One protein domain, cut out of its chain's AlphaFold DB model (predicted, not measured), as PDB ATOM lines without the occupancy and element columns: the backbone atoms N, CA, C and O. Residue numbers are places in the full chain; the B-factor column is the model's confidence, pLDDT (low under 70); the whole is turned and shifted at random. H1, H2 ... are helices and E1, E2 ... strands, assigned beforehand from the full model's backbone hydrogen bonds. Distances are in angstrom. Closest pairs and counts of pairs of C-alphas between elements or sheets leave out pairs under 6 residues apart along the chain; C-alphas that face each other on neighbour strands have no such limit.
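Overview. This is residues 9 to 70 of the 175 residues of an uncharacterized protein of Flavobacterium sp. Root186 (UniProt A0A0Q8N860). The printed part is a strung-out chain, with a two-stranded hairpin, E1 and E2, at one end and a helix, H2, at the other. Between them runs a thin link holding the short helix H1. It has 62 residues in the order E1, E2, H1, H2, one antiparallel sheet E1 - E2, and a mixed class with 30 residues in named elements, under half. It is extended, with a radius of gyration of the C-alphas of 18.8 A and spans of 55 by 27 by 17 A.

Arrangement. E1, residues 9 to 12, and E2, residues 17 to 24, form a hairpin at 126 degrees, with N 10 and O 20 within hydrogen-bond range at 2.9 A. H1, residues 35 to 38, is apart from H2, residues 57 to 70. H1 is too short for an O i to N i+4 pair; in H2 every such pair is within hydrogen-bond range.

Along the chain. E1 begins at C-alpha 9 (617.693, 440.396, 454.897). E2 measures 19.7 A. H2 measures 19.5 A and ends at C-alpha 70 (643.233, 442.714, 406.215).

Size, cuts and confidence. The C-alphas farthest apart, of Ser 26 and Asp 68, are 56.1 A apart. The printed part has no cut. The link from H1 to H2 is long. Residue 9 and residues 33 to 42 are under pLDDT 70.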
ATOM      1  N   LYS A   9     617.536 438.987 455.264       69.56
ATOM      2  CA  LYS A   9     617.693 440.396 454.897       69.56
ATOM      3  C   LYS A   9     619.178 440.712 454.789       69.56
ATOM      4  O   LYS A   9     619.918 440.500 455.748       69.56
ATOM      5  N   VAL A  10     619.597 441.226 453.643       75.31
ATOM      6  CA  VAL A  10     620.967 441.684 453.392       75.31
ATOM      7  C   VAL A  10     620.945 443.115 452.862       75.31
ATOM      8  O   VAL A  10     619.929 443.578 452.351       75.31
ATOM      9  N   ALA A  11     622.056 443.832 452.989       75.88
ATOM     10  CA  ALA A  11     622.228 445.116 452.321       75.88
ATOM     11  C   ALA A  11     622.894 444.897 450.954       75.88
ATOM     12  O   ALA A  11     623.899 444.191 450.868       75.88
ATOM     13  N   ASP A  12     622.353 445.509 449.900       73.12
ATOM     14  CA  ASP A  12     623.016 445.621 448.599       73.12
ATOM     15  C   ASP A  12     623.913 446.861 448.629       73.12
ATOM     16  O   ASP A  12     623.440 447.997 448.538       73.12
ATOM     17  N   LEU A  13     625.209 446.642 448.845       76.88
ATOM     18  CA  LEU A  13     626.181 447.721 449.024       76.88
ATOM     19  C   LEU A  13     626.544 448.423 447.708       76.88
ATOM     20  O   LEU A  13     626.977 449.570 447.749       76.88
ATOM     21  N   GLU A  14     626.335 447.784 446.554       75.00
ATOM     22  CA  GLU A  14     626.593 448.392 445.242       75.00
ATOM     23  C   GLU A  14     625.494 449.394 444.874       75.00
ATOM     24  O   GLU A  14     625.779 450.484 444.378       75.00
ATOM     25  N   LYS A  15     624.231 449.055 445.170       79.50
ATOM     26  CA  LYS A  15     623.069 449.930 444.926       79.50
ATOM     27  C   LYS A  15     622.682 450.784 446.141       79.50
ATOM     28  O   LYS A  15     621.731 451.559 446.053       79.50
ATOM     29  N   ASN A  16     623.396 450.647 447.264       80.25
ATOM     30  CA  ASN A  16     623.076 451.251 448.563       80.25
ATOM     31  C   ASN A  16     621.609 451.014 448.985       80.25
ATOM     32  O   ASN A  16     620.926 451.915 449.476       80.25
ATOM     33  N   GLN A  17     621.103 449.801 448.740       79.06
ATOM     34  CA  GLN A  17     619.730 449.411 449.064       79.06
ATOM     35  C   GLN A  17     619.721 448.505 450.305       79.06
ATOM     36  O   GLN A  17     620.153 447.350 450.224       79.06
ATOM     37  N   PRO A  18     619.247 448.997 451.465       79.62
ATOM     38  CA  PRO A  18     619.061 448.153 452.638       79.62
ATOM     39  C   PRO A  18     617.889 447.176 452.438       79.62
ATOM     40  O   PRO A  18     617.006 447.403 451.614       79.62
ATOM     41  N   ASP A  19     617.868 446.101 453.229       79.19
ATOM     42  CA  ASP A  19     616.771 445.123 453.300       79.19
ATOM     43  C   ASP A  19     616.453 444.351 451.999       79.19
ATOM     44  O   ASP A  19     615.316 443.915 451.792       79.19
ATOM     45  N   LYS A  20     617.450 444.088 451.142       75.94
ATOM     46  CA  LYS A  20     617.294 443.156 450.014       75.94
ATOM     47  C   LYS A  20     617.014 441.751 450.554       75.94
ATOM     48  O   LYS A  20     617.741 441.235 451.405       75.94
ATOM     49  N   ILE A  21     615.932 441.135 450.084       71.38
ATOM     50  CA  ILE A  21     615.510 439.802 450.524       71.38
ATOM     51  C   ILE A  21     616.161 438.765 449.611       71.38
ATOM     52  O   ILE A  21     615.842 438.705 448.427       71.38
ATOM     53  N   LEU A  22     617.039 437.926 450.165       74.19
ATOM     54  CA  LEU A  22     617.488 436.714 449.481       74.19
ATOM     55  C   LEU A  22     616.420 435.626 449.638       74.19
ATOM     56  O   LEU A  22     615.893 435.418 450.735       74.19
ATOM     57  N   SER A  23     616.094 434.951 448.539       74.75
ATOM     58  CA  SER A  23     615.114 433.862 448.518       74.75
ATOM     59  C   SER A  23     615.804 432.501 448.427       74.75
ATOM     60  O   SER A  23     616.903 432.376 447.881       74.75
ATOM     61  N   THR A  24     615.162 431.487 449.004       73.94
ATOM     62  CA  THR A  24     615.616 430.095 448.974       73.94
ATOM     63  C   THR A  24     614.665 429.247 448.133       73.94
ATOM     64  O   THR A  24     613.478 429.566 448.021       73.94
ATOM     65  N   ASN A  25     615.176 428.182 447.513       75.38
ATOM     66  CA  ASN A  25     614.343 427.178 446.848       75.38
ATOM     67  C   ASN A  25     613.619 426.282 447.877       75.38
ATOM     68  O   ASN A  25     613.761 426.431 449.092       75.38
ATOM     69  N   SER A  26     612.852 425.311 447.381       77.94
ATOM     70  CA  SER A  26     612.110 424.334 448.188       77.94
ATOM     71  C   SER A  26     612.993 423.380 449.007       77.94
ATOM     72  O   SER A  26     612.478 422.695 449.887       77.94
ATOM     73  N   THR A  27     614.306 423.336 448.754       79.06
ATOM     74  CA  THR A  27     615.291 422.571 449.537       79.06
ATOM     75  C   THR A  27     616.065 423.442 450.536       79.06
ATOM     76  O   THR A  27     616.858 422.912 451.310       79.06
ATOM     77  N   GLY A  28     615.808 424.756 450.578       71.75
ATOM     78  CA  GLY A  28     616.449 425.701 451.499       71.75
ATOM     79  C   GLY A  28     617.777 426.290 451.006       71.75
ATOM     80  O   GLY A  28     618.453 426.974 451.774       71.75
ATOM     81  N   GLU A  29     618.158 426.065 449.748       77.62
ATOM     82  CA  GLU A  29     619.365 426.632 449.138       77.62
ATOM     83  C   GLU A  29     619.090 428.030 448.576       77.62
ATOM     84  O   GLU A  29     618.007 428.303 448.057       77.62
ATOM     85  N   LEU A  30     620.077 428.926 448.661       79.69
ATOM     86  CA  LEU A  30     619.980 430.272 448.092       79.69
ATOM     87  C   LEU A  30     619.858 430.209 446.566       79.69
ATOM     88  O   LEU A  30     620.672 429.574 445.898       79.69
ATOM     89  N   VAL A  31     618.874 430.924 446.018       71.25
ATOM     90  CA  VAL A  31     618.700 431.083 444.571       71.25
ATOM     91  C   VAL A  31     619.017 432.518 444.190       71.25
ATOM     92  O   VAL A  31     618.401 433.460 444.687       71.25
ATOM     93  N   PHE A  32     619.959 432.679 443.269       71.75
ATOM     94  CA  PHE A  32     620.276 433.965 442.664       71.75
ATOM     95  C   PHE A  32     619.565 434.038 441.308       71.75
ATOM     96  O   PHE A  32     619.989 433.413 440.340       71.75
ATOM     97  N   THR A  33     618.453 434.768 441.237       66.31
ATOM     98  CA  THR A  33     617.695 434.974 439.987       66.31
ATOM     99  C   THR A  33     618.375 435.961 439.044       66.31
ATOM    100  O   THR A  33     618.185 435.895 437.832       66.31
ATOM    101  N   ASP A  34     619.218 436.832 439.596       63.28
ATOM    102  CA  ASP A  34     619.788 437.982 438.890       63.28
ATOM    103  C   ASP A  34     621.177 437.672 438.289       63.28
ATOM    104  O   ASP A  34     621.885 438.577 437.852       63.28
ATOM    105  N   ILE A  35     621.591 436.395 438.236       61.84
ATOM    106  CA  ILE A  35     622.911 435.983 437.704       61.84
ATOM    107  C   ILE A  35     623.114 436.477 436.263       61.84
ATOM    108  O   ILE A  35     624.228 436.830 435.879       61.84
ATOM    109  N   ASN A  36     622.038 436.546 435.477       58.94
ATOM    110  CA  ASN A  36     622.105 436.956 434.076       58.94
ATOM    111  C   ASN A  36     622.558 438.417 433.895       58.94
ATOM    112  O   ASN A  36     623.111 438.738 432.846       58.94
ATOM    113  N   GLU A  37     622.383 439.288 434.895       58.44
ATOM    114  CA  GLU A  37     622.843 440.684 434.824       58.44
ATOM    115  C   GLU A  37     624.341 440.824 435.151       58.44
ATOM    116  O   GLU A  37     625.015 441.691 434.600       58.44
ATOM    117  N   ILE A  38     624.897 439.927 435.976       60.03
ATOM    118  CA  ILE A  38     626.282 440.002 436.485       60.03
ATOM    119  C   ILE A  38     627.325 439.748 435.375       60.03
ATOM    120  O   ILE A  38     628.473 440.184 435.474       60.03
ATOM    121  N   SER A  39     626.945 439.073 434.284       57.75
ATOM    122  CA  SER A  39     627.883 438.679 433.222       57.75
ATOM    123  C   SER A  39     627.969 439.651 432.037       57.75
ATOM    124  O   SER A  39     628.833 439.462 431.181       57.75
ATOM    125  N   ILE A  40     627.107 440.667 431.943       59.31
ATOM    126  CA  ILE A  40     627.031 441.521 430.742       59.31
ATOM    127  C   ILE A  40     628.123 442.597 430.743       59.31
ATOM    128  O   ILE A  40     628.663 442.935 429.692       59.31
ATOM    129  N   ASP A  41     628.500 443.115 431.911       63.56
ATOM    130  CA  ASP A  41     629.474 444.211 432.001       63.56
ATOM    131  C   ASP A  41     630.927 443.759 431.799       63.56
ATOM    132  O   ASP A  41     631.767 444.552 431.378       63.56
ATOM    133  N   ASN A  42     631.209 442.469 432.008       69.19
ATOM    134  CA  ASN A  42     632.525 441.870 431.774       69.19
ATOM    135  C   ASN A  42     632.645 441.168 430.410       69.19
ATOM    136  O   ASN A  42     633.724 440.679 430.063       69.19
ATOM    137  N   TYR A  43     631.561 441.106 429.633       77.88
ATOM    138  CA  TYR A  43     631.558 440.478 428.316       77.88
ATOM    139  C   TYR A  43     632.184 441.412 427.272       77.88
ATOM    140  O   TYR A  43     631.538 442.304 426.728       77.88
ATOM    141  N   ASN A  44     633.479 441.217 427.015       81.56
ATOM    142  CA  ASN A  44     634.273 442.076 426.139       81.56
ATOM    143  C   ASN A  44     634.481 441.468 424.742       81.56
ATOM    144  O   ASN A  44     635.603 441.129 424.359       81.56
ATOM    145  N   ALA A  45     633.392 441.298 423.995       86.75
ATOM    146  CA  ALA A  45     633.395 440.723 422.650       86.75
ATOM    147  C   ALA A  45     632.823 441.700 421.611       86.75
ATOM    148  O   ALA A  45     632.177 442.686 421.956       86.75
ATOM    149  N   LEU A  46     633.102 441.461 420.328       90.69
ATOM    150  CA  LEU A  46     632.686 442.329 419.211       90.69
ATOM    151  C   LEU A  46     631.307 441.963 418.627       90.69
ATOM    152  O   LEU A  46     630.908 442.514 417.605       90.69
ATOM    153  N   ASP A  47     630.588 441.035 419.256       89.19
ATOM    154  CA  ASP A  47     629.270 440.541 418.847       89.19
ATOM    155  C   ASP A  47     628.117 441.117 419.693       89.19
ATOM    156  O   ASP A  47     626.963 440.722 419.530       89.19
ATOM    157  N   PHE A  48     628.402 442.077 420.580       84.75
ATOM    158  CA  PHE A  48     627.392 442.720 421.417       84.75
ATOM    159  C   PHE A  48     626.635 443.813 420.645       84.75
ATOM    160  O   PHE A  48     627.221 444.811 420.229       84.75
ATOM    161  N   THR A  49     625.319 443.653 420.466       85.38
ATOM    162  CA  THR A  49     624.499 444.538 419.612       85.38
ATOM    163  C   THR A  49     623.623 445.535 420.375       85.38
ATOM    164  O   THR A  49     622.897 446.309 419.748       85.38
ATOM    165  N   ASN A  50     623.635 445.535 421.712       83.44
ATOM    166  CA  ASN A  50     622.793 446.456 422.479       83.44
ATOM    167  C   ASN A  50     623.322 447.892 422.353       83.44
ATOM    168  O   ASN A  50     624.488 448.174 422.635       83.44
ATOM    169  N   ALA A  51     622.434 448.813 421.979       80.12
ATOM    170  CA  ALA A  51     622.760 450.228 421.867       80.12
ATOM    171  C   ALA A  51     623.212 450.823 423.216       80.12
ATOM    172  O   ALA A  51     622.745 450.421 424.280       80.12
ATOM    173  N   GLY A  52     624.111 451.810 423.166       80.50
ATOM    174  CA  GLY A  52     624.591 452.539 424.346       80.50
ATOM    175  C   GLY A  52     625.829 451.947 425.031       80.50
ATOM    176  O   GLY A  52     626.404 452.610 425.891       80.50
ATOM    177  N   LYS A  53     626.294 450.755 424.634       80.88
ATOM    178  CA  LYS A  53     627.612 450.244 425.040       80.88
ATOM    179  C   LYS A  53     628.706 450.848 424.158       80.88
ATOM    180  O   LYS A  53     628.632 450.782 422.933       80.88
ATOM    181  N   ALA A  54     629.715 451.443 424.788       87.06
ATOM    182  CA  ALA A  54     630.906 451.928 424.099       87.06
ATOM    183  C   ALA A  54     631.902 450.781 423.879       87.06
ATOM    184  O   ALA A  54     632.018 449.894 424.723       87.06
ATOM    185  N   LEU A  55     632.641 450.832 422.769       90.88
ATOM    186  CA  LEU A  55     633.791 449.956 422.555       90.88
ATOM    187  C   LEU A  55     634.910 450.329 423.527       90.88
ATOM    188  O   LEU A  55     635.226 451.511 423.690       90.88
ATOM    189  N   ASP A  56     635.538 449.329 424.133       89.81
ATOM    190  CA  ASP A  56     636.723 449.542 424.951       89.81
ATOM    191  C   ASP A  56     638.016 449.549 424.112       89.81
ATOM    192  O   ASP A  56     638.043 449.216 422.922       89.81
ATOM    193  N   ALA A  57     639.133 449.934 424.735       93.19
ATOM    194  CA  ALA A  57     640.426 449.999 424.053       93.19
ATOM    195  C   ALA A  57     640.928 448.628 423.554       93.19
ATOM    196  O   ALA A  57     641.679 448.568 422.579       93.19
ATOM    197  N   ARG A  58     640.525 447.524 424.194       91.88
ATOM    198  CA  ARG A  58     640.927 446.161 423.810       91.88
ATOM    199  C   ARG A  58     640.200 445.751 422.530       91.88
ATOM    200  O   ARG A  58     640.852 445.311 421.589       91.88
ATOM    201  N   GLN A  59     638.891 445.977 422.459       93.19
ATOM    202  CA  GLN A  59     638.082 445.812 421.249       93.19
ATOM    203  C   GLN A  59     638.582 446.721 420.121       93.19
ATOM    204  O   GLN A  59     638.772 446.260 418.998       93.19
ATOM    205  N   GLY A  60     638.879 447.989 420.429       94.50
ATOM    206  CA  GLY A  60     639.466 448.929 419.474       94.50
ATOM    207  C   GLY A  60     640.801 448.438 418.904       94.50
ATOM    208  O   GLY A  60     641.022 448.522 417.698       94.50
ATOM    209  N   LYS A  61     641.667 447.851 419.742       94.56
ATOM    210  CA  LYS A  61     642.915 447.226 419.285       94.56
ATOM    211  C   LYS A  61     642.653 446.033 418.367       94.56
ATOM    212  O   LYS A  61     643.278 445.953 417.318       94.56
ATOM    213  N   VAL A  62     641.735 445.135 418.732       93.12
ATOM    214  CA  VAL A  62     641.383 443.969 417.900       93.12
ATOM    215  C   VAL A  62     640.887 444.412 416.522       93.12
ATOM    216  O   VAL A  62     641.332 443.880 415.508       93.12
ATOM    217  N   LEU A  63     640.019 445.425 416.471       92.94
ATOM    218  CA  LEU A  63     639.537 445.996 415.214       92.94
ATOM    219  C   LEU A  63     640.670 446.634 414.407       92.94
ATOM    220  O   LEU A  63     640.753 446.426 413.199       92.94
ATOM    221  N   LYS A  64     641.567 447.376 415.064       93.25
ATOM    222  CA  LYS A  64     642.736 447.973 414.413       93.25
ATOM    223  C   LYS A  64     643.653 446.907 413.812       93.25
ATOM    224  O   LYS A  64     644.025 447.029 412.652       93.25
ATOM    225  N   ASP A  65     643.977 445.860 414.564       91.00
ATOM    226  CA  ASP A  65     644.832 444.769 414.087       91.00
ATOM    227  C   ASP A  65     644.187 444.044 412.891       91.00
ATOM    228  O   ASP A  65     644.866 443.718 411.915       91.00
ATOM    229  N   LEU A  66     642.865 443.831 412.924       89.88
ATOM    230  CA  LEU A  66     642.117 443.252 411.805       89.88
ATOM    231  C   LEU A  66     642.188 444.138 410.553       89.88
ATOM    232  O   LEU A  66     642.382 443.635 409.448       89.88
ATOM    233  N   ILE A  67     642.059 445.453 410.720       89.00
ATOM    234  CA  ILE A  67     642.155 446.422 409.623       89.00
ATOM    235  C   ILE A  67     643.578 446.459 409.056       89.00
ATOM    236  O   ILE A  67     643.743 446.367 407.843       89.00
ATOM    237  N   ASP A  68     644.599 446.535 409.910       83.81
ATOM    238  CA  ASP A  68     646.005 446.623 409.495       83.81
ATOM    239  C   ASP A  68     646.482 445.347 408.778       83.81
ATOM    240  O   ASP A  68     647.311 445.408 407.868       83.81
ATOM    241  N   THR A  69     645.961 444.180 409.171       77.50
ATOM    242  CA  THR A  69     646.297 442.892 408.540       77.50
ATOM    243  C   THR A  69     645.458 442.596 407.296       77.50
ATOM    244  O   THR A  69     645.970 442.010 406.338       77.50
ATOM    245  N   GLY A  70     644.183 442.992 407.293       78.69
ATOM    246  CA  GLY A  70     643.233 442.714 406.215       78.69
ATOM    247  C   GLY A  70     643.297 443.711 405.059       78.69
ATOM    248  O   GLY A  70     643.178 443.314 403.898       78.69
TER     249      GLY A  70